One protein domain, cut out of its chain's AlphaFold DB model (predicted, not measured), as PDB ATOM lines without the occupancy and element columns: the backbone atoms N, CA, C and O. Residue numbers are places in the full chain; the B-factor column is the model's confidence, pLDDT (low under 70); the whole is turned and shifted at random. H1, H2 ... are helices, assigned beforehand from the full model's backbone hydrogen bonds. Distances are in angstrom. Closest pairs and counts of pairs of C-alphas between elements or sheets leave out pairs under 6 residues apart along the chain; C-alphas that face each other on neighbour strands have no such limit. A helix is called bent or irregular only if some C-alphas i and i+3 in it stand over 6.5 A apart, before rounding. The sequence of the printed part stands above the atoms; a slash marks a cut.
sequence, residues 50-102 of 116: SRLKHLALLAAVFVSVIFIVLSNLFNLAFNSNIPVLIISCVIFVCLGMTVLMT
ATOM      1  N   SER A  50     -37.834 -31.518 -14.944       50.97
ATOM      2  CA  SER A  50     -36.636 -31.660 -15.766       50.97
ATOM      3  C   SER A  50     -35.331 -31.530 -14.961       50.97
ATOM      4  O   SER A  50     -34.468 -32.394 -15.095       50.97
ATOM      5  N   ARG A  51     -35.189 -30.543 -14.060       50.72
ATOM      6  CA  ARG A  51     -33.919 -30.340 -13.329       50.72
ATOM      7  C   ARG A  51     -33.638 -31.421 -12.285       50.72
ATOM      8  O   ARG A  51     -32.499 -31.863 -12.165       50.72
ATOM      9  N   LEU A  52     -34.670 -31.904 -11.589       52.03
ATOM     10  CA  LEU A  52     -34.524 -33.000 -10.622       52.03
ATOM     11  C   LEU A  52     -34.171 -34.339 -11.290       52.03
ATOM     12  O   LEU A  52     -33.408 -35.116 -10.720       52.03
ATOM     13  N   LYS A  53     -34.656 -34.601 -12.515       56.09
ATOM     14  CA  LYS A  53     -34.303 -35.823 -13.261       56.09
ATOM     15  C   LYS A  53     -32.810 -35.896 -13.593       56.09
ATOM     16  O   LYS A  53     -32.224 -36.969 -13.487       56.09
ATOM     17  N   HIS A  54     -32.192 -34.772 -13.956       60.88
ATOM     18  CA  HIS A  54     -30.766 -34.749 -14.293       60.88
ATOM     19  C   HIS A  54     -29.859 -34.969 -13.075       60.88
ATOM     20  O   HIS A  54     -28.851 -35.662 -13.197       60.88
ATOM     21  N   LEU A  55     -30.239 -34.463 -11.897       59.66
ATOM     22  CA  LEU A  55     -29.495 -34.720 -10.658       59.66
ATOM     23  C   LEU A  55     -29.574 -36.194 -10.231       59.66
ATOM     24  O   LEU A  55     -28.563 -36.773  -9.838       59.66
ATOM     25  N   ALA A  56     -30.742 -36.826 -10.376       68.88
ATOM     26  CA  ALA A  56     -30.906 -38.248 -10.074       68.88
ATOM     27  C   ALA A  56     -30.093 -39.149 -11.022       68.88
ATOM     28  O   ALA A  56     -29.496 -40.132 -10.582       68.88
ATOM     29  N   LEU A  57     -30.026 -38.797 -12.312       78.94
ATOM     30  CA  LEU A  57     -29.260 -39.554 -13.300       78.94
ATOM     31  C   LEU A  57     -27.751 -39.509 -13.011       78.94
ATOM     32  O   LEU A  57     -27.091 -40.544 -13.059       78.94
ATOM     33  N   LEU A  58     -27.214 -38.335 -12.657       76.00
ATOM     34  CA  LEU A  58     -25.797 -38.180 -12.314       76.00
ATOM     35  C   LEU A  58     -25.418 -39.019 -11.080       76.00
ATOM     36  O   LEU A  58     -24.389 -39.696 -11.079       76.00
ATOM     37  N   ALA A  59     -26.274 -39.017 -10.052       76.88
ATOM     38  CA  ALA A  59     -26.062 -39.807  -8.843       76.88
ATOM     39  C   ALA A  59     -26.073 -41.320  -9.129       76.88
ATOM     40  O   ALA A  59     -25.212 -42.040  -8.629       76.88
ATOM     41  N   ALA A  60     -26.995 -41.799  -9.974       76.19
ATOM     42  CA  ALA A  60     -27.067 -43.211 -10.351       76.19
ATOM     43  C   ALA A  60     -25.792 -43.683 -11.070       76.19
ATOM     44  O   ALA A  60     -25.232 -44.717 -10.705       76.19
ATOM     45  N   VAL A  61     -25.291 -42.891 -12.028       84.88
ATOM     46  CA  VAL A  61     -24.045 -43.194 -12.753       84.88
ATOM     47  C   VAL A  61     -22.855 -43.264 -11.794       84.88
ATOM     48  O   VAL A  61     -22.058 -44.198 -11.865       84.88
ATOM     49  N   PHE A  62     -22.754 -42.321 -10.855       83.25
ATOM     50  CA  PHE A  62     -21.663 -42.298  -9.881       83.25
ATOM     51  C   PHE A  62     -21.673 -43.529  -8.958       83.25
ATOM     52  O   PHE A  62     -20.630 -44.150  -8.745       83.25
ATOM     53  N   VAL A  63     -22.850 -43.944  -8.475       77.69
ATOM     54  CA  VAL A  63     -23.001 -45.157  -7.652       77.69
ATOM     55  C   VAL A  63     -22.624 -46.418  -8.437       77.69
ATOM     56  O   VAL A  63     -21.965 -47.301  -7.886       77.69
ATOM     57  N   SER A  64     -22.968 -46.499  -9.730       83.19
ATOM     58  CA  SER A  64     -22.571 -47.627 -10.585       83.19
ATOM     59  C   SER A  64     -21.050 -47.730 -10.747       83.19
ATOM     60  O   SER A  64     -20.499 -48.825 -10.636       83.19
ATOM     61  N   VAL A  65     -20.354 -46.604 -10.952       84.12
ATOM     62  CA  VAL A  65     -18.884 -46.579 -11.059       84.12
ATOM     63  C   VAL A  65     -18.232 -47.025  -9.750       84.12
ATOM     64  O   VAL A  65     -17.331 -47.863  -9.774       84.12
ATOM     65  N   ILE A  66     -18.719 -46.533  -8.604       88.19
ATOM     66  CA  ILE A  66     -18.227 -46.962  -7.287       88.19
ATOM     67  C   ILE A  66     -18.407 -48.469  -7.104       88.19
ATOM     68  O   ILE A  66     -17.473 -49.142  -6.671       88.19
ATOM     69  N   PHE A  67     -19.574 -49.015  -7.459       82.38
ATOM     70  CA  PHE A  67     -19.838 -50.446  -7.326       82.38
ATOM     71  C   PHE A  67     -18.861 -51.286  -8.162       82.38
ATOM     72  O   PHE A  67     -18.297 -52.245  -7.646       82.38
ATOM     73  N   ILE A  68     -18.579 -50.883  -9.407       82.88
ATOM     74  CA  ILE A  68     -17.608 -51.564 -10.281       82.88
ATOM     75  C   ILE A  68     -16.192 -51.528  -9.685       82.88
ATOM     76  O   ILE A  68     -15.489 -52.543  -9.702       82.88
ATOM     77  N   VAL A  69     -15.761 -50.385  -9.142       83.19
ATOM     78  CA  VAL A  69     -14.445 -50.259  -8.490       83.19
ATOM     79  C   VAL A  69     -14.373 -51.156  -7.256       83.19
ATOM     80  O   VAL A  69     -13.402 -51.897  -7.097       83.19
ATOM     81  N   LEU A  70     -15.420 -51.163  -6.427       83.00
ATOM     82  CA  LEU A  70     -15.503 -52.043  -5.265       83.00
ATOM     83  C   LEU A  70     -15.472 -53.517  -5.679       83.00
ATOM     84  O   LEU A  70     -14.701 -54.270  -5.097       83.00
ATOM     85  N   SER A  71     -16.218 -53.939  -6.705       76.94
ATOM     86  CA  SER A  71     -16.204 -55.330  -7.183       76.94
ATOM     87  C   SER A  71     -14.813 -55.784  -7.641       76.94
ATOM     88  O   SER A  71     -14.395 -56.894  -7.311       76.94
ATOM     89  N   ASN A  72     -14.066 -54.925  -8.344       72.38
ATOM     90  CA  ASN A  72     -12.689 -55.227  -8.748       72.38
ATOM     91  C   ASN A  72     -11.732 -55.290  -7.548       72.38
ATOM     92  O   ASN A  72     -10.901 -56.195  -7.472       72.38
ATOM     93  N   LEU A  73     -11.882 -54.376  -6.582       78.06
ATOM     94  CA  LEU A  73     -11.111 -54.402  -5.337       78.06
ATOM     95  C   LEU A  73     -11.426 -55.642  -4.492       78.06
ATOM     96  O   LEU A  73     -10.509 -56.225  -3.924       78.06
ATOM     97  N   PHE A  74     -12.684 -56.087  -4.441       70.31
ATOM     98  CA  PHE A  74     -13.073 -57.325  -3.765       70.31
ATOM     99  C   PHE A  74     -12.440 -58.547  -4.431       70.31
ATOM    100  O   PHE A  74     -11.859 -59.373  -3.734       70.31
ATOM    101  N   ASN A  75     -12.488 -58.640  -5.762       65.94
ATOM    102  CA  ASN A  75     -11.882 -59.752  -6.500       65.94
ATOM    103  C   ASN A  75     -10.355 -59.826  -6.287       65.94
ATOM    104  O   ASN A  75      -9.786 -60.908  -6.171       65.94
ATOM    105  N   LEU A  76      -9.698 -58.670  -6.151       67.62
ATOM    106  CA  LEU A  76      -8.288 -58.599  -5.769       67.62
ATOM    107  C   LEU A  76      -8.068 -58.977  -4.292       67.62
ATOM    108  O   LEU A  76      -7.114 -59.681  -3.965       67.62
ATOM    109  N   ALA A  77      -8.964 -58.547  -3.401       57.38
ATOM    110  CA  ALA A  77      -8.868 -58.811  -1.971       57.38
ATOM    111  C   ALA A  77      -9.068 -60.295  -1.623       57.38
ATOM    112  O   ALA A  77      -8.381 -60.771  -0.727       57.38
ATOM    113  N   PHE A  78      -9.924 -61.052  -2.323       63.25
ATOM    114  CA  PHE A  78     -10.180 -62.476  -2.025       63.25
ATOM    115  C   PHE A  78      -8.970 -63.408  -2.226       63.25
ATOM    116  O   PHE A  78      -8.987 -64.528  -1.726       63.25
ATOM    117  N   ASN A  79      -7.892 -62.932  -2.855       59.62
ATOM    118  CA  ASN A  79      -6.594 -63.620  -2.879       59.62
ATOM    119  C   ASN A  79      -5.700 -63.303  -1.658       59.62
ATOM    120  O   ASN A  79      -4.516 -63.633  -1.648       59.62
ATOM    121  N   SER A  80      -6.227 -62.646  -0.620       58.50
ATOM    122  CA  SER A  80      -5.459 -62.197   0.550       58.50
ATOM    123  C   SER A  80      -6.338 -62.102   1.809       58.50
ATOM    124  O   SER A  80      -7.556 -62.159   1.726       58.50
ATOM    125  N   ASN A  81      -5.751 -61.908   2.996       67.25
ATOM    126  CA  ASN A  81      -6.493 -61.669   4.253       67.25
ATOM    127  C   ASN A  81      -7.141 -60.257   4.341       67.25
ATOM    128  O   ASN A  81      -7.652 -59.855   5.386       67.25
ATOM    129  N   ILE A  82      -7.133 -59.492   3.246       65.44
ATOM    130  CA  ILE A  82      -7.662 -58.123   3.117       65.44
ATOM    131  C   ILE A  82      -9.212 -58.001   3.188       65.44
ATOM    132  O   ILE A  82      -9.680 -56.978   3.696       65.44
ATOM    133  N   PRO A  83     -10.050 -58.986   2.779       64.38
ATOM    134  CA  PRO A  83     -11.513 -58.861   2.788       64.38
ATOM    135  C   PRO A  83     -12.078 -58.592   4.183       64.38
ATOM    136  O   PRO A  83     -13.019 -57.818   4.337       64.38
ATOM    137  N   VAL A  84     -11.469 -59.187   5.213       67.19
ATOM    138  CA  VAL A  84     -11.897 -59.041   6.611       67.19
ATOM    139  C   VAL A  84     -11.697 -57.602   7.104       67.19
ATOM    140  O   VAL A  84     -12.566 -57.049   7.778       67.19
ATOM    141  N   LEU A  85     -10.592 -56.959   6.711       69.00
ATOM    142  CA  LEU A  85     -10.297 -55.561   7.047       69.00
ATOM    143  C   LEU A  85     -11.252 -54.585   6.344       69.00
ATOM    144  O   LEU A  85     -11.719 -53.632   6.968       69.00
ATOM    145  N   ILE A  86     -11.593 -54.845   5.076       74.50
ATOM    146  CA  ILE A  86     -12.542 -54.017   4.314       74.50
ATOM    147  C   ILE A  86     -13.949 -54.120   4.911       74.50
ATOM    148  O   ILE A  86     -14.585 -53.091   5.143       74.50
ATOM    149  N   ILE A  87     -14.422 -55.332   5.219       73.38
ATOM    150  CA  ILE A  87     -15.749 -55.548   5.820       73.38
ATOM    151  C   ILE A  87     -15.848 -54.840   7.179       73.38
ATOM    152  O   ILE A  87     -16.827 -54.139   7.431       73.38
ATOM    153  N   SER A  88     -14.815 -54.948   8.021       70.44
ATOM    154  CA  SER A  88     -14.758 -54.243   9.307       70.44
ATOM    155  C   SER A  88     -14.836 -52.718   9.135       70.44
ATOM    156  O   SER A  88     -15.641 -52.054   9.790       70.44
ATOM    157  N   CYS A  89     -14.078 -52.157   8.186       77.62
ATOM    158  CA  CYS A  89     -14.072 -50.718   7.911       77.62
ATOM    159  C   CYS A  89     -15.436 -50.210   7.401       77.62
ATOM    160  O   CYS A  89     -15.935 -49.188   7.874       77.62
ATOM    161  N   VAL A  90     -16.084 -50.952   6.497       80.62
ATOM    162  CA  VAL A  90     -17.418 -50.606   5.973       80.62
ATOM    163  C   VAL A  90     -18.470 -50.613   7.086       80.62
ATOM    164  O   VAL A  90     -19.279 -49.689   7.157       80.62
ATOM    165  N   ILE A  91     -18.434 -51.597   7.994       78.88
ATOM    166  CA  ILE A  91     -19.347 -51.649   9.149       78.88
ATOM    167  C   ILE A  91     -19.156 -50.414  10.043       78.88
ATOM    168  O   ILE A  91     -20.141 -49.762  10.396       78.88
ATOM    169  N   PHE A  92     -17.912 -50.037  10.350       75.88
ATOM    170  CA  PHE A  92     -17.616 -48.849  11.159       75.88
ATOM    171  C   PHE A  92     -18.115 -47.546  10.514       75.88
ATOM    172  O   PHE A  92     -18.714 -46.712  11.198       75.88
ATOM    173  N   VAL A  93     -17.932 -47.374   9.201       77.75
ATOM    174  CA  VAL A  93     -18.402 -46.179   8.472       77.75
ATOM    175  C   VAL A  93     -19.933 -46.120   8.412       77.75
ATOM    176  O   VAL A  93     -20.515 -45.063   8.667       77.75
ATOM    177  N   CYS A  94     -20.602 -47.245   8.143       77.44
ATOM    178  CA  CYS A  94     -22.067 -47.326   8.131       77.44
ATOM    179  C   CYS A  94     -22.671 -46.986   9.504       77.44
ATOM    180  O   CYS A  94     -23.624 -46.204   9.591       77.44
ATOM    181  N   LEU A  95     -22.087 -47.506  10.588       78.88
ATOM    182  CA  LEU A  95     -22.518 -47.174  11.947       78.88
ATOM    183  C   LEU A  95     -22.293 -45.683  12.264       78.88
ATOM    184  O   LEU A  95     -23.182 -45.042  12.825       78.88
ATOM    185  N   GLY A  96     -21.172 -45.099  11.825       68.69
ATOM    186  CA  GLY A  96     -20.873 -43.672  12.008       68.69
ATOM    187  C   GLY A  96     -21.852 -42.727  11.297       68.69
ATOM    188  O   GLY A  96     -22.273 -41.723  11.877       68.69
ATOM    189  N   MET A  97     -22.285 -43.065  10.077       71.94
ATOM    190  CA  MET A  97     -23.251 -42.254   9.315       71.94
ATOM    191  C   MET A  97     -24.652 -42.258   9.943       71.94
ATOM    192  O   MET A  97     -25.340 -41.234   9.939       71.94
ATOM    193  N   THR A  98     -25.063 -43.381  10.539       65.00
ATOM    194  CA  THR A  98     -26.387 -43.517  11.175       65.00
ATOM    195  C   THR A  98     -26.536 -42.599  12.397       65.00
ATOM    196  O   THR A  98     -27.609 -42.046  12.635       65.00
ATOM    197  N   VAL A  99     -25.451 -42.372  13.147       60.28
ATOM    198  CA  VAL A  99     -25.437 -41.479  14.322       60.28
ATOM    199  C   VAL A  99     -25.517 -39.998  13.924       60.28
ATOM    200  O   VAL A  99     -26.069 -39.189  14.667       60.28
ATOM    201  N   LEU A 100     -25.025 -39.624  12.740       56.00
ATOM    202  CA  LEU A 100     -25.096 -38.242  12.248       56.00
ATOM    203  C   LEU A 100     -26.501 -37.863  11.748       56.00
ATOM    204  O   LEU A 100     -26.910 -36.711  11.903       56.00
ATOM    205  N   MET A 101     -27.272 -38.816  11.209       56.41
ATOM    206  CA  MET A 101     -28.624 -38.556  10.683       56.41
ATOM    207  C   MET A 101     -29.708 -38.383  11.762       56.41
ATOM    208  O   MET A 101     -30.791 -37.886  11.462       56.41
ATOM    209  N   THR A 102     -29.455 -38.741  13.025       54.38
ATOM    210  CA  THR A 102     -30.475 -38.653  14.091       54.38
ATOM    211  C   THR A 102     -30.572 -37.282  14.772       54.38
ATOM    212  O   THR A 102     -31.482 -37.073  15.573       54.38
TER     213      THR A 102
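What this domain is: This is residues 50 to 102 of the 116 residues of an uncharacterized protein of Vibrio xiamenensis (UniProt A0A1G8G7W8). Two helices make an open, flat V: the longer arm H1 runs to the point, a tight link turns the path round, and the shorter arm H2 folds back, spreading away from H1. The helices come near each other at the point, by Ala 77 and Pro 83, and both arms stand free beyond it. The printed part has 53 residues with two named helices, H1 then H2, and no named strand; the class is all helix. It is only just extended, close to loose, with a radius of gyration of the C-alphas of 15.2 A, and the C-alphas span 47 by 30 by 5 A.

How they stand to each other: Start with H1, residues 50 to 77, and go on to H2, residues 82 to 101. The two are close but not clearly touching, with 2 pairs of C-alphas within 8 A; look at the closest C-alphas, those of Ala 77 and Pro 83, 5.4 A apart. Their lines stand at a shallow tilt of 31 degrees and they run opposite ways, with centres 18.7 A apart. Residues 50 to 72 of H1 stand free, as do residues 87 to 102, of which 87 to 101 belong to H2. In H1 every O i to N i+4 pair is within hydrogen-bond range; in H2, 14 of 16 are.

Where its parts are: Find C-alpha 50 at (-36.636, -31.660, -15.766); from there H1 runs 41.2 A to C-alpha 77 at (-8.868, -58.811, -1.971). After the link, H2 runs 29.7 A from C-alpha 82 to C-alpha 101 at (-28.624, -38.556, 10.683). Neither helix is bent.

The domain as a whole: The two C-alphas farthest apart are those of Ser 50 and Asn 81, at 47.0 A. The printed part has no cut, and the link from H1 to H2, 4 residues, is tight. The mean pLDDT of the printed part is 70.6; look for values under 70 at residues 50 to 56, 75 to 85, 96 and 98 to 102 of this model.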